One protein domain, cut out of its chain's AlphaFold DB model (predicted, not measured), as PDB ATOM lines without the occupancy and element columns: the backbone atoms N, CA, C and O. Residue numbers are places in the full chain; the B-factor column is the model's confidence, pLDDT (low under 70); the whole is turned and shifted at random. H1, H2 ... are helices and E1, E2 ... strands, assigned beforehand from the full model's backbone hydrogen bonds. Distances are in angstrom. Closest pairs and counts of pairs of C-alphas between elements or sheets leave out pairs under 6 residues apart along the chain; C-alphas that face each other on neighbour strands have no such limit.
ATOM      1  N   ARG A  11      62.104 -35.026 -35.146       86.44
ATOM      2  CA  ARG A  11      61.223 -33.926 -34.726       86.44
ATOM      3  C   ARG A  11      59.748 -34.331 -34.699       86.44
ATOM      4  O   ARG A  11      59.069 -34.043 -33.721       86.44
ATOM      5  N   ASP A  12      59.278 -35.027 -35.728       86.19
ATOM      6  CA  ASP A  12      57.856 -35.377 -35.870       86.19
ATOM      7  C   ASP A  12      57.427 -36.438 -34.850       86.19
ATOM      8  O   ASP A  12      56.377 -36.321 -34.227       86.19
ATOM      9  N   GLU A  13      58.288 -37.429 -34.595       84.75
ATOM     10  CA  GLU A  13      58.086 -38.428 -33.536       84.75
ATOM     11  C   GLU A  13      57.988 -37.751 -32.160       84.75
ATOM     12  O   GLU A  13      57.147 -38.117 -31.345       84.75
ATOM     13  N   TYR A  14      58.801 -36.716 -31.916       81.44
ATOM     14  CA  TYR A  14      58.761 -35.956 -30.670       81.44
ATOM     15  C   TYR A  14      57.454 -35.163 -30.510       81.44
ATOM     16  O   TYR A  14      56.871 -35.186 -29.430       81.44
ATOM     17  N   LEU A  15      56.975 -34.517 -31.582       82.94
ATOM     18  CA  LEU A  15      55.700 -33.785 -31.588       82.94
ATOM     19  C   LEU A  15      54.502 -34.716 -31.327       82.94
ATOM     20  O   LEU A  15      53.620 -34.394 -30.534       82.94
ATOM     21  N   ILE A  16      54.508 -35.913 -31.917       82.50
ATOM     22  CA  ILE A  16      53.458 -36.916 -31.690       82.50
ATOM     23  C   ILE A  16      53.472 -37.402 -30.235       82.50
ATOM     24  O   ILE A  16      52.419 -37.515 -29.614       82.50
ATOM     25  N   VAL A  17      54.651 -37.658 -29.658       79.88
ATOM     26  CA  VAL A  17      54.771 -38.087 -28.253       79.88
ATOM     27  C   VAL A  17      54.312 -36.991 -27.286       79.88
ATOM     28  O   VAL A  17      53.713 -37.301 -26.254       79.88
ATOM     29  N   THR A  18      54.554 -35.711 -27.593       69.94
ATOM     30  CA  THR A  18      54.028 -34.607 -26.776       69.94
ATOM     31  C   THR A  18      52.506 -34.530 -26.833       69.94
ATOM     32  O   THR A  18      51.881 -34.407 -25.781       69.94
ATOM     33  N   ASP A  19      51.908 -34.694 -28.015       70.69
ATOM     34  CA  ASP A  19      50.449 -34.691 -28.171       70.69
ATOM     35  C   ASP A  19      49.803 -35.900 -27.480       70.69
ATOM     36  O   ASP A  19      48.806 -35.758 -26.770       70.69
ATOM     37  N   GLN A  20      50.411 -37.083 -27.599       65.50
ATOM     38  CA  GLN A  20      49.947 -38.301 -26.927       65.50
ATOM     39  C   GLN A  20      50.015 -38.191 -25.399       65.50
ATOM     40  O   GLN A  20      49.080 -38.605 -24.713       65.50
ATOM     41  N   ASN A  21      51.083 -37.603 -24.847       61.44
ATOM     42  CA  ASN A  21      51.184 -37.361 -23.404       61.44
ATOM     43  C   ASN A  21      50.120 -36.372 -22.906       61.44
ATOM     44  O   ASN A  21      49.569 -36.578 -21.826       61.44
ATOM     45  N   SER A  22      49.793 -35.342 -23.692       59.53
ATOM     46  CA  SER A  22      48.702 -34.414 -23.371       59.53
ATOM     47  C   SER A  22      47.333 -35.106 -23.385       59.53
ATOM     48  O   SER A  22      46.510 -34.868 -22.503       59.53
ATOM     49  N   GLN A  23      47.096 -36.013 -24.338       53.66
ATOM     50  CA  GLN A  23      45.829 -36.746 -24.463       53.66
ATOM     51  C   GLN A  23      45.640 -37.839 -23.402       53.66
ATOM     52  O   GLN A  23      44.510 -38.181 -23.064       53.66
ATOM     53  N   HIS A  24      46.715 -38.384 -22.827       53.41
ATOM     54  CA  HIS A  24      46.607 -39.461 -21.838       53.41
ATOM     55  C   HIS A  24      45.864 -39.042 -20.554       53.41
ATOM     56  O   HIS A  24      45.277 -39.890 -19.880       53.41
ATOM     57  N   HIS A  25      45.851 -37.744 -20.240       51.09
ATOM     58  CA  HIS A  25      45.065 -37.172 -19.146       51.09
ATOM     59  C   HIS A  25      43.571 -37.018 -19.480       51.09
ATOM     60  O   HIS A  25      42.758 -36.947 -18.567       51.09
ATOM     61  N   GLN A  26      43.199 -37.008 -20.764       55.59
ATOM     62  CA  GLN A  26      41.826 -36.781 -21.234       55.59
ATOM     63  C   GLN A  26      41.012 -38.075 -21.398       55.59
ATOM     64  O   GLN A  26      39.796 -38.020 -21.531       55.59
ATOM     65  N   ASN A  27      41.658 -39.245 -21.363       57.62
ATOM     66  CA  ASN A  27      41.012 -40.542 -21.619       57.62
ATOM     67  C   ASN A  27      40.542 -41.278 -20.345       57.62
ATOM     68  O   ASN A  27      40.334 -42.491 -20.377       57.62
ATOM     69  N   LEU A  28      40.425 -40.588 -19.208       63.28
ATOM     70  CA  LEU A  28      39.919 -41.176 -17.963       63.28
ATOM     71  C   LEU A  28      38.389 -41.129 -17.956       63.28
ATOM     72  O   LEU A  28      37.805 -40.098 -18.274       63.28
ATOM     73  N   ASN A  29      37.735 -42.231 -17.575       80.56
ATOM     74  CA  ASN A  29      36.279 -42.239 -17.420       80.56
ATOM     75  C   ASN A  29      35.863 -41.256 -16.312       80.56
ATOM     76  O   ASN A  29      36.502 -41.207 -15.258       80.56
ATOM     77  N   ASP A  30      34.734 -40.568 -16.485       83.81
ATOM     78  CA  ASP A  30      34.208 -39.622 -15.487       83.81
ATOM     79  C   ASP A  30      34.003 -40.271 -14.107       83.81
ATOM     80  O   ASP A  30      34.265 -39.667 -13.065       83.81
ATOM     81  N   SER A  31      33.593 -41.545 -14.072       88.31
ATOM     82  CA  SER A  31      33.460 -42.306 -12.824       88.31
ATOM     83  C   SER A  31      34.792 -42.500 -12.101       88.31
ATOM     84  O   SER A  31      34.844 -42.476 -10.869       88.31
ATOM     85  N   ASP A  32      35.868 -42.684 -12.862       85.44
ATOM     86  CA  ASP A  32      37.203 -42.915 -12.326       85.44
ATOM     87  C   ASP A  32      37.791 -41.603 -11.803       85.44
ATOM     88  O   ASP A  32      38.359 -41.590 -10.712       85.44
ATOM     89  N   LEU A  33      37.542 -40.480 -12.487       83.44
ATOM     90  CA  LEU A  33      37.878 -39.137 -12.001       83.44
ATOM     91  C   LEU A  33      37.182 -38.817 -10.674       83.44
ATOM     92  O   LEU A  33      37.822 -38.330  -9.741       83.44
ATOM     93  N   LEU A  34      35.900 -39.163 -10.529       86.25
ATOM     94  CA  LEU A  34      35.176 -38.976  -9.267       86.25
ATOM     95  C   LEU A  34      35.758 -39.820  -8.127       86.25
ATOM     96  O   LEU A  34      35.825 -39.360  -6.985       86.25
ATOM     97  N   ASN A  35      36.179 -41.051  -8.412       87.25
ATOM     98  CA  ASN A  35      36.815 -41.912  -7.418       87.25
ATOM     99  C   ASN A  35      38.202 -41.387  -7.029       87.25
ATOM    100  O   ASN A  35      38.518 -41.328  -5.840       87.25
ATOM    101  N   LEU A  36      38.990 -40.932  -8.004       85.00
ATOM    102  CA  LEU A  36      40.274 -40.274  -7.769       85.00
ATOM    103  C   LEU A  36      40.096 -39.017  -6.915       85.00
ATOM    104  O   LEU A  36      40.823 -38.840  -5.938       85.00
ATOM    105  N   LYS A  37      39.091 -38.185  -7.207       88.00
ATOM    106  CA  LYS A  37      38.748 -37.014  -6.391       88.00
ATOM    107  C   LYS A  37      38.460 -37.427  -4.950       88.00
ATOM    108  O   LYS A  37      39.131 -36.953  -4.041       88.00
ATOM    109  N   LYS A  38      37.544 -38.377  -4.735       85.94
ATOM    110  CA  LYS A  38      37.185 -38.872  -3.390       85.94
ATOM    111  C   LYS A  38      38.383 -39.427  -2.619       85.94
ATOM    112  O   LYS A  38      38.453 -39.255  -1.403       85.94
ATOM    113  N   ASN A  39      39.301 -40.106  -3.297       86.38
ATOM    114  CA  ASN A  39      40.488 -40.665  -2.660       86.38
ATOM    115  C   ASN A  39      41.477 -39.569  -2.248       86.38
ATOM    116  O   ASN A  39      42.024 -39.634  -1.150       86.38
ATOM    117  N   ASN A  40      41.673 -38.557  -3.097       83.38
ATOM    118  CA  ASN A  40      42.616 -37.468  -2.845       83.38
ATOM    119  C   ASN A  40      42.068 -36.403  -1.876       83.38
ATOM    120  O   ASN A  40      42.854 -35.773  -1.178       83.38
ATOM    121  N   THR A  41      40.745 -36.231  -1.765       84.75
ATOM    122  CA  THR A  41      40.134 -35.308  -0.788       84.75
ATOM    123  C   THR A  41      40.085 -35.891   0.626       84.75
ATOM    124  O   THR A  41      40.182 -35.161   1.609       84.75
ATOM    125  N   ASN A  42      39.914 -37.210   0.757       87.38
ATOM    126  CA  ASN A  42      39.831 -37.877   2.056       87.38
ATOM    127  C   ASN A  42      41.226 -38.247   2.576       87.38
ATOM    128  O   ASN A  42      41.674 -39.388   2.439       87.38
ATOM    129  N   TYR A  43      41.887 -37.293   3.235       85.50
ATOM    130  CA  TYR A  43      43.245 -37.472   3.761       85.50
ATOM    131  C   TYR A  43      43.389 -38.645   4.745       85.50
ATOM    132  O   TYR A  43      44.421 -39.305   4.748       85.50
ATOM    133  N   ASP A  44      42.363 -38.961   5.544       86.44
ATOM    134  CA  ASP A  44      42.407 -40.092   6.486       86.44
ATOM    135  C   ASP A  44      42.534 -41.443   5.758       86.44
ATOM    136  O   ASP A  44      43.411 -42.255   6.062       86.44
ATOM    137  N   ASN A  45      41.721 -41.664   4.721       85.56
ATOM    138  CA  ASN A  45      41.814 -42.872   3.899       85.56
ATOM    139  C   ASN A  45      43.143 -42.932   3.148       85.56
ATOM    140  O   ASN A  45      43.747 -44.000   3.053       85.56
ATOM    141  N   LEU A  46      43.613 -41.788   2.653       85.00
ATOM    142  CA  LEU A  46      44.898 -41.687   1.982       85.00
ATOM    143  C   LEU A  46      46.031 -42.110   2.929       85.00
ATOM    144  O   LEU A  46      46.802 -43.012   2.601       85.00
ATOM    145  N   LEU A  47      46.093 -41.543   4.136       83.62
ATOM    146  CA  LEU A  47      47.092 -41.903   5.142       83.62
ATOM    147  C   LEU A  47      46.987 -43.381   5.536       83.62
ATOM    148  O   LEU A  47      47.995 -44.085   5.547       83.62
ATOM    149  N   LYS A  48      45.778 -43.901   5.770       84.00
ATOM    150  CA  LYS A  48      45.569 -45.327   6.063       84.00
ATOM    151  C   LYS A  48      46.102 -46.222   4.951       84.00
ATOM    152  O   LYS A  48      46.857 -47.144   5.242       84.00
ATOM    153  N   ASN A  49      45.793 -45.919   3.691       80.62
ATOM    154  CA  ASN A  49      46.268 -46.686   2.538       80.62
ATOM    155  C   ASN A  49      47.792 -46.712   2.451       80.62
ATOM    156  O   ASN A  49      48.378 -47.740   2.117       80.62
ATOM    157  N   THR A  50      48.448 -45.607   2.794       74.94
ATOM    158  CA  THR A  50      49.911 -45.548   2.784       74.94
ATOM    159  C   THR A  50      50.554 -46.412   3.872       74.94
ATOM    160  O   THR A  50      51.652 -46.929   3.674       74.94
ATOM    161  N   LEU A  51      49.853 -46.630   4.988       75.38
ATOM    162  CA  LEU A  51      50.285 -47.503   6.081       75.38
ATOM    163  C   LEU A  51      49.996 -48.992   5.807       75.38
ATOM    164  O   LEU A  51      50.535 -49.862   6.493       75.38
ATOM    165  N   LEU A  52      49.174 -49.327   4.808       71.69
ATOM    166  CA  LEU A  52      48.909 -50.718   4.436       71.69
ATOM    167  C   LEU A  52      50.131 -51.310   3.713       71.69
ATOM    168  O   LEU A  52      50.458 -50.942   2.587       71.69
ATOM    169  N   GLY A  53      50.804 -52.270   4.358       66.19
ATOM    170  CA  GLY A  53      51.939 -52.990   3.764       66.19
ATOM    171  C   GLY A  53      53.324 -52.511   4.205       66.19
ATOM    172  O   GLY A  53      54.287 -52.652   3.445       66.19
ATOM    173  N   LEU A  54      53.441 -51.990   5.433       66.56
ATOM    174  CA  LEU A  54      54.732 -51.752   6.086       66.56
ATOM    175  C   LEU A  54      55.646 -52.985   5.937       66.56
ATOM    176  O   LEU A  54      55.236 -54.120   6.190       66.56
ATOM    177  N   ASN A  55      56.889 -52.743   5.518       69.06
ATOM    178  CA  ASN A  55      57.986 -53.716   5.424       69.06
ATOM    179  C   ASN A  55      57.846 -54.848   4.387       69.06
ATOM    180  O   ASN A  55      58.693 -55.738   4.360       69.06
ATOM    181  N   SER A  65      66.429 -42.442 -10.110       59.69
ATOM    182  CA  SER A  65      66.397 -41.258  -9.232       59.69
ATOM    183  C   SER A  65      65.341 -40.212  -9.624       59.69
ATOM    184  O   SER A  65      65.208 -39.177  -8.969       59.69
ATOM    185  N   SER A  66      64.584 -40.466 -10.695       61.94
ATOM    186  CA  SER A  66      63.479 -39.617 -11.117       61.94
ATOM    187  C   SER A  66      62.359 -39.647 -10.081       61.94
ATOM    188  O   SER A  66      61.909 -40.711  -9.663       61.94
ATOM    189  N   LYS A  67      61.854 -38.464  -9.717       63.59
ATOM    190  CA  LYS A  67      60.673 -38.313  -8.849       63.59
ATOM    191  C   LYS A  67      59.382 -38.814  -9.511       63.59
ATOM    192  O   LYS A  67      58.358 -38.871  -8.838       63.59
ATOM    193  N   ARG A  68      59.425 -39.119 -10.814       64.69
ATOM    194  CA  ARG A  68      58.289 -39.591 -11.608       64.69
ATOM    195  C   ARG A  68      58.311 -41.109 -11.741       64.69
ATOM    196  O   ARG A  68      59.256 -41.662 -12.298       64.69
ATOM    197  N   GLY A  69      57.244 -41.753 -11.276       64.56
ATOM    198  CA  GLY A  69      57.033 -43.199 -11.381       64.56
ATOM    199  C   GLY A  69      56.528 -43.810 -10.078       64.56
ATOM    200  O   GLY A  69      56.711 -43.240  -9.013       64.56
ATOM    201  N   LYS A  70      55.898 -44.988 -10.147       67.06
ATOM    202  CA  LYS A  70      55.367 -45.718  -8.979       67.06
ATOM    203  C   LYS A  70      56.481 -46.471  -8.238       67.06
ATOM    204  O   LYS A  70      56.452 -47.693  -8.135       67.06
ATOM    205  N   GLN A  71      57.499 -45.743  -7.789       68.44
ATOM    206  CA  GLN A  71      58.578 -46.296  -6.972       68.44
ATOM    207  C   GLN A  71      58.156 -46.373  -5.495       68.44
ATOM    208  O   GLN A  71      57.058 -45.971  -5.107       68.44
ATOM    209  N   PHE A  72      59.022 -46.937  -4.659       74.56
ATOM    210  CA  PHE A  72      58.796 -47.055  -3.221       74.56
ATOM    211  C   PHE A  72      58.630 -45.691  -2.539       74.56
ATOM    212  O   PHE A  72      59.429 -44.781  -2.757       74.56
ATOM    213  N   GLY A  73      57.609 -45.587  -1.685       80.06
ATOM    214  CA  GLY A  73      57.265 -44.380  -0.934       80.06
ATOM    215  C   GLY A  73      55.780 -44.018  -1.033       80.06
ATOM    216  O   GLY A  73      54.950 -44.821  -1.477       80.06
ATOM    217  N   PHE A  74      55.461 -42.795  -0.612       84.38
ATOM    218  CA  PHE A  74      54.161 -42.152  -0.798       84.38
ATOM    219  C   PHE A  74      54.043 -41.688  -2.242       84.38
ATOM    220  O   PHE A  74      54.937 -41.010  -2.739       84.38
ATOM    221  N   HIS A  75      52.957 -42.045  -2.919       85.88
ATOM    222  CA  HIS A  75      52.718 -41.660  -4.306       85.88
ATOM    223  C   HIS A  75      51.539 -40.693  -4.365       85.88
ATOM    224  O   HIS A  75      50.475 -40.972  -3.822       85.88
ATOM    225  N   CYS A  76      51.736 -39.557  -5.031       87.44
ATOM    226  CA  CYS A  76      50.654 -38.660  -5.403       87.44
ATOM    227  C   CYS A  76      50.210 -38.992  -6.832       87.44
ATOM    228  O   CYS A  76      50.997 -38.842  -7.770       87.44
ATOM    229  N   GLU A  77      48.963 -39.430  -6.997       85.19
ATOM    230  CA  GLU A  77      48.397 -39.807  -8.302       85.19
ATOM    231  C   GLU A  77      48.188 -38.595  -9.222       85.19
ATOM    232  O   GLU A  77      48.336 -38.712 -10.434       85.19
ATOM    233  N   LEU A  78      47.922 -37.418  -8.650       86.25
ATOM    234  CA  LEU A  78      47.655 -36.191  -9.408       86.25
ATOM    235  C   LEU A  78      48.933 -35.621 -10.036       86.25
ATOM    236  O   LEU A  78      48.971 -35.297 -11.219       86.25
ATOM    237  N   CYS A  79      50.010 -35.525  -9.253       85.06
ATOM    238  CA  CYS A  79      51.274 -34.950  -9.721       85.06
ATOM    239  C   CYS A  79      52.252 -35.993 -10.286       85.06
ATOM    240  O   CYS A  79      53.304 -35.619 -10.810       85.06
ATOM    241  N   ASN A  80      51.933 -37.289 -10.171       85.00
ATOM    242  CA  ASN A  80      52.817 -38.408 -10.512       85.00
ATOM    243  C   ASN A  80      54.194 -38.309  -9.828       85.00
ATOM    244  O   ASN A  80      55.227 -38.597 -10.438       85.00
ATOM    245  N   LEU A  81      54.204 -37.875  -8.564       86.19
ATOM    246  CA  LEU A  81      55.404 -37.706  -7.744       86.19
ATOM    247  C   LEU A  81      55.431 -38.732  -6.612       86.19
ATOM    248  O   LEU A  81      54.417 -38.950  -5.945       86.19
ATOM    249  N   THR A  82      56.603 -39.317  -6.365       85.94
ATOM    250  CA  THR A  82      56.843 -40.163  -5.188       85.94
ATOM    251  C   THR A  82      57.753 -39.500  -4.169       85.94
ATOM    252  O   THR A  82      58.796 -38.946  -4.524       85.94
ATOM    253  N   PHE A  83      57.388 -39.631  -2.898       85.94
ATOM    254  CA  PHE A  83      58.094 -39.083  -1.747       85.94
ATOM    255  C   PHE A  83      58.505 -40.195  -0.791       85.94
ATOM    256  O   PHE A  83      57.779 -41.170  -0.603       85.94
ATOM    257  N   LYS A  84      59.683 -40.047  -0.184       83.88
ATOM    258  CA  LYS A  84      60.226 -41.037   0.755       83.88
ATOM    259  C   LYS A  84      59.706 -40.820   2.176       83.88
ATOM    260  O   LYS A  84      59.424 -41.793   2.863       83.88
ATOM    261  N   ASP A  85      59.510 -39.556   2.548       85.88
ATOM    262  CA  ASP A  85      59.134 -39.144   3.898       85.88
ATOM    263  C   ASP A  85      57.696 -38.617   3.958       85.88
ATOM    264  O   ASP A  85      57.216 -37.963   3.027       85.88
ATOM    265  N   ASN A  86      57.026 -38.835   5.096       86.38
ATOM    266  CA  ASN A  86      55.645 -38.397   5.324       86.38
ATOM    267  C   ASN A  86      55.529 -36.867   5.303       86.38
ATOM    268  O   ASN A  86      54.592 -36.325   4.727       86.38
ATOM    269  N   LEU A  87      56.484 -36.167   5.929       89.62
ATOM    270  CA  LEU A  87      56.473 -34.702   6.010       89.62
ATOM    271  C   LEU A  87      56.596 -34.074   4.625       89.62
ATOM    272  O   LEU A  87      55.848 -33.162   4.301       89.62
ATOM    273  N   GLN A  88      57.482 -34.613   3.785       89.81
ATOM    274  CA  GLN A  88      57.645 -34.145   2.414       89.81
ATOM    275  C   GLN A  88      56.381 -34.386   1.576       89.81
ATOM    276  O   GLN A  88      56.036 -33.576   0.720       89.81
ATOM    277  N   PHE A  89      55.681 -35.492   1.830       88.88
ATOM    278  CA  PHE A  89      54.418 -35.793   1.168       88.88
ATOM    279  C   PHE A  89      53.290 -34.843   1.599       88.88
ATOM    280  O   PHE A  89      52.573 -34.326   0.747       88.88
ATOM    281  N   ILE A  90      53.159 -34.564   2.897       90.06
ATOM    282  CA  ILE A  90      52.154 -33.626   3.423       90.06
ATOM    283  C   ILE A  90      52.444 -32.196   2.950       90.06
ATOM    284  O   ILE A  90      51.528 -31.496   2.526       90.06
ATOM    285  N   ASP A  91      53.709 -31.777   2.967       92.94
ATOM    286  CA  ASP A  91      54.123 -30.468   2.455       92.94
ATOM    287  C   ASP A  91      53.793 -30.326   0.963       92.94
ATOM    288  O   ASP A  91      53.241 -29.317   0.532       92.94
ATOM    289  N   HIS A  92      54.009 -31.384   0.176       90.56
ATOM    290  CA  HIS A  92      53.582 -31.410  -1.219       90.56
ATOM    291  C   HIS A  92      52.068 -31.230  -1.385       90.56
ATOM    292  O   HIS A  92      51.667 -30.439  -2.238       90.56
ATOM    293  N   LEU A  93      51.244 -31.927  -0.592       89.25
ATOM    294  CA  LEU A  93      49.781 -31.799  -0.643       89.25
ATOM    295  C   LEU A  93      49.313 -30.381  -0.283       89.25
ATOM    296  O   LEU A  93      48.372 -29.878  -0.890       89.25
ATOM    297  N   ASN A  94      49.985 -29.727   0.669       90.44
ATOM    298  CA  ASN A  94      49.670 -28.358   1.089       90.44
ATOM    299  C   ASN A  94      50.232 -27.284   0.134       90.44
ATOM    300  O   ASN A  94      49.826 -26.122   0.164       90.44
ATOM    301  N   HIS A  95      51.194 -27.639  -0.720       92.00
ATOM    302  CA  HIS A  95      51.827 -26.678  -1.612       92.00
ATOM    303  C   HIS A  95      50.901 -26.270  -2.768       92.00
ATOM    304  O   HIS A  95      50.230 -27.093  -3.392       92.00
ATOM    305  N   LYS A  96      50.953 -24.986  -3.154       89.69
ATOM    306  CA  LYS A  96      50.116 -24.407  -4.227       89.69
ATOM    307  C   LYS A  96      50.235 -25.135  -5.566       89.69
ATOM    308  O   LYS A  96      49.278 -25.186  -6.323       89.69
ATOM    309  N   THR A  97      51.394 -25.723  -5.868       90.25
ATOM    310  CA  THR A  97      51.577 -26.504  -7.105       90.25
ATOM    311  C   THR A  97      50.641 -27.701  -7.178       90.25
ATOM    312  O   THR A  97      50.184 -28.035  -8.264       90.25
ATOM    313  N   HIS A  98      50.377 -28.356  -6.044       89.81
ATOM    314  CA  HIS A  98      49.447 -29.476  -5.991       89.81
ATOM    315  C   HIS A  98      48.007 -28.990  -6.177       89.81
ATOM    316  O   HIS A  98      47.283 -29.556  -6.990       89.81
ATOM    317  N   ALA A  99      47.638 -27.883  -5.522       89.50
ATOM    318  CA  ALA A  99      46.331 -27.249  -5.697       89.50
ATOM    319  C   ALA A  99      46.059 -26.847  -7.158       89.50
ATOM    320  O   ALA A  99      44.996 -27.155  -7.676       89.50
ATOM    321  N   ILE A 100      47.040 -26.262  -7.856       89.50
ATOM    322  CA  ILE A 100      46.904 -25.895  -9.278       89.50
ATOM    323  C   ILE A 100      46.711 -27.137 -10.158       89.50
ATOM    324  O   ILE A 100      45.905 -27.128 -11.081       89.50
ATOM    325  N   VAL A 101      47.442 -28.227  -9.893       89.25
ATOM    326  CA  VAL A 101      47.253 -29.480 -10.644       89.25
ATOM    327  C   VAL A 101      45.870 -30.076 -10.376       89.25
ATOM    328  O   VAL A 101      45.246 -30.568 -11.306       89.25
ATOM    329  N   PHE A 102      45.381 -30.012  -9.135       89.50
ATOM    330  CA  PHE A 102      44.026 -30.441  -8.788       89.50
ATOM    331  C   PHE A 102      42.968 -29.605  -9.523       89.50
ATOM    332  O   PHE A 102      42.080 -30.169 -10.157       89.50
ATOM    333  N   GLU A 103      43.104 -28.279  -9.497       88.81
ATOM    334  CA  GLU A 103      42.222 -27.341 -10.201       88.81
ATOM    335  C   GLU A 103      42.186 -27.617 -11.703       88.81
ATOM    336  O   GLU A 103      41.111 -27.706 -12.276       88.81
ATOM    337  N   ASN A 104      43.338 -27.858 -12.331       87.62
ATOM    338  CA  ASN A 104      43.407 -28.160 -13.763       87.62
ATOM    339  C   ASN A 104      42.805 -29.525 -14.146       87.62
ATOM    340  O   ASN A 104      42.554 -29.763 -15.323       87.62
ATOM    341  N   LEU A 105      42.668 -30.454 -13.194       86.00
ATOM    342  CA  LEU A 105      42.128 -31.793 -13.449       86.00
ATOM    343  C   LEU A 105      40.621 -31.878 -13.199       86.00
ATOM    344  O   LEU A 105      39.955 -32.692 -13.833       86.00
ATOM    345  N   PHE A 106      40.101 -31.098 -12.250       84.62
ATOM    346  CA  PHE A 106      38.704 -31.172 -11.813       84.62
ATOM    347  C   PHE A 106      37.901 -29.895 -12.079       84.62
ATOM    348  O   PHE A 106      36.710 -29.885 -11.784       84.62
ATOM    349  N   ASP A 107      38.543 -28.832 -12.574       84.38
ATOM    350  CA  ASP A 107      37.970 -27.499 -12.812       84.38
ATOM    351  C   ASP A 107      37.317 -26.857 -11.568       84.38
ATOM    352  O   ASP A 107      36.534 -25.911 -11.658       84.38
ATOM    353  N   GLU A 108      37.669 -27.345 -10.375       84.19
ATOM    354  CA  GLU A 108      37.181 -26.868  -9.082       84.19
ATOM    355  C   GLU A 108      38.353 -26.568  -8.137       84.19
ATOM    356  O   GLU A 108      39.314 -27.345  -8.077       84.19
ATOM    357  N   PRO A 109      38.273 -25.488  -7.334       81.06
ATOM    358  CA  PRO A 109      39.283 -25.210  -6.328       81.06
ATOM    359  C   PRO A 109      39.251 -26.256  -5.214       81.06
ATOM    360  O   PRO A 109      38.189 -26.649  -4.732       81.06
ATOM    361  N   LEU A 110      40.438 -26.660  -4.748       81.50
ATOM    362  CA  LEU A 110      40.581 -27.579  -3.611       81.50
ATOM    363  C   LEU A 110      39.921 -27.015  -2.338       81.50
ATOM    364  O   LEU A 110      39.371 -27.761  -1.532       81.50
ATOM    365  N   VAL A 111      39.972 -25.690  -2.172       81.75
ATOM    366  CA  VAL A 111      39.293 -24.957  -1.100       81.75
ATOM    367  C   VAL A 111      38.103 -24.215  -1.702       81.75
ATOM    368  O   VAL A 111      38.270 -23.180  -2.353       81.75
ATOM    369  N   LEU A 112      36.910 -24.776  -1.489       81.94
ATOM    370  CA  LEU A 112      35.639 -24.208  -1.948       81.94
ATOM    371  C   LEU A 112      35.235 -22.995  -1.107       81.94
ATOM    372  O   LEU A 112      34.894 -21.949  -1.656       81.94
ATOM    373  N   ASP A 113      35.292 -23.135   0.218       82.81
ATOM    374  CA  ASP A 113      34.866 -22.087   1.137       82.81
ATOM    375  C   ASP A 113      36.048 -21.204   1.535       82.81
ATOM    376  O   ASP A 113      36.996 -21.652   2.181       82.81
ATOM    377  N   LYS A 114      36.000 -19.949   1.094       85.25
ATOM    378  CA  LYS A 114      36.985 -18.908   1.415       85.25
ATOM    379  C   LYS A 114      36.394 -17.835   2.331       85.25
ATOM    380  O   LYS A 114      37.031 -16.801   2.507       85.25
ATOM    381  N   ARG A 115      35.166 -18.038   2.827       89.56
ATOM    382  CA  ARG A 115      34.508 -17.118   3.759       89.56
ATOM    383  C   ARG A 115      35.269 -17.079   5.079       89.56
ATOM    384  O   ARG A 115      35.887 -18.070   5.477       89.56
TER     385      ARG A 115
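Overview. This is residues 11 to 55 and 65 to 115 of the 181 residues of the protein "C2H2-type domain-containing protein" of Tetrapisispora blattae (strain ATCC 34711 / CBS 6284 / DSM 70876 / NBRC 10599 / NRRL Y-10934 / UCD 77-7) (UniProt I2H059). A tiny strand hairpin, E1 and E2, and the helices H3 and H4 make a loose triangle, with H4 packed on the hairpin and H3 reaching E1 near Thr 50; H2 and H5 extend from the far ends of H3 and H4 and come close to each other at Lys 37 and Phe 106, and H1 sticks out from this body as a free arm. The printed part has 96 residues, with five named helices and two strands in the order H1, H2, H3, E1, E2, H4, H5. It is mostly helix, and its two-stranded sheet is antiparallel. The whole is only just loose, close to compact, with a radius of gyration of the C-alphas of 15.3 A and spans of 44 by 41 by 25 A.

Along the chain. H1, residues 11 to 23, begins with C-alpha 11 at (61.223, -33.926, -34.726) and is 18.7 A long. H2, residues 30 to 41, is 16.4 A long, and H3 is residues 43 to 51. E1 is residues 74 to 76 and E2 residues 81 to 83. H4, residues 86 to 94, precedes H5, residues 96 to 106, 15.3 A long, ending with C-alpha 106 at (38.704, -31.172, -11.813).

Arrangement. E1 and E2 form an antiparallel hairpin, with N 74 and O 83 2.8 A apart, within hydrogen-bond range. The closest C-alphas of E2 and H4, Phe 83 and Phe 89, are 5.7 A apart; those of E1 and H3, Phe 74 and Thr 50, 6.5 A. H3 and H4 are near each other, with 5 pairs of C-alphas within 10 A. H4 and H5 are close but not clearly touching, at a steep tilt of 62 degrees; their closest C-alphas, His 92 and His 98, are 6.6 A apart. H2 and H5 are close but not clearly touching, the closest C-alphas being Lys 37 and Phe 106, 8.0 A. H2, with residues 39 to 40 alone, and H3 only just touch, only at the corner, with 3 pairs of C-alphas within 8 A, the closest being Asn 39 and Leu 46, 6.5 A. H1 is apart from H2, H3, E1, E2, H4 and H5. In H1 to H5 every O i to N i+4 pair is within hydrogen-bond range.

Size, cuts and confidence. The two farthest C-alphas, Arg 11 and Arg 115, are 49.8 A apart. Residues 56 to 64 are not printed, and C-alphas 55 and 65 across this cut are 21.0 A apart. Of the links printed whole, none is long. The pLDDT is under 70 at residues 18, 20 to 28, 53 to 55 and 65 to 71.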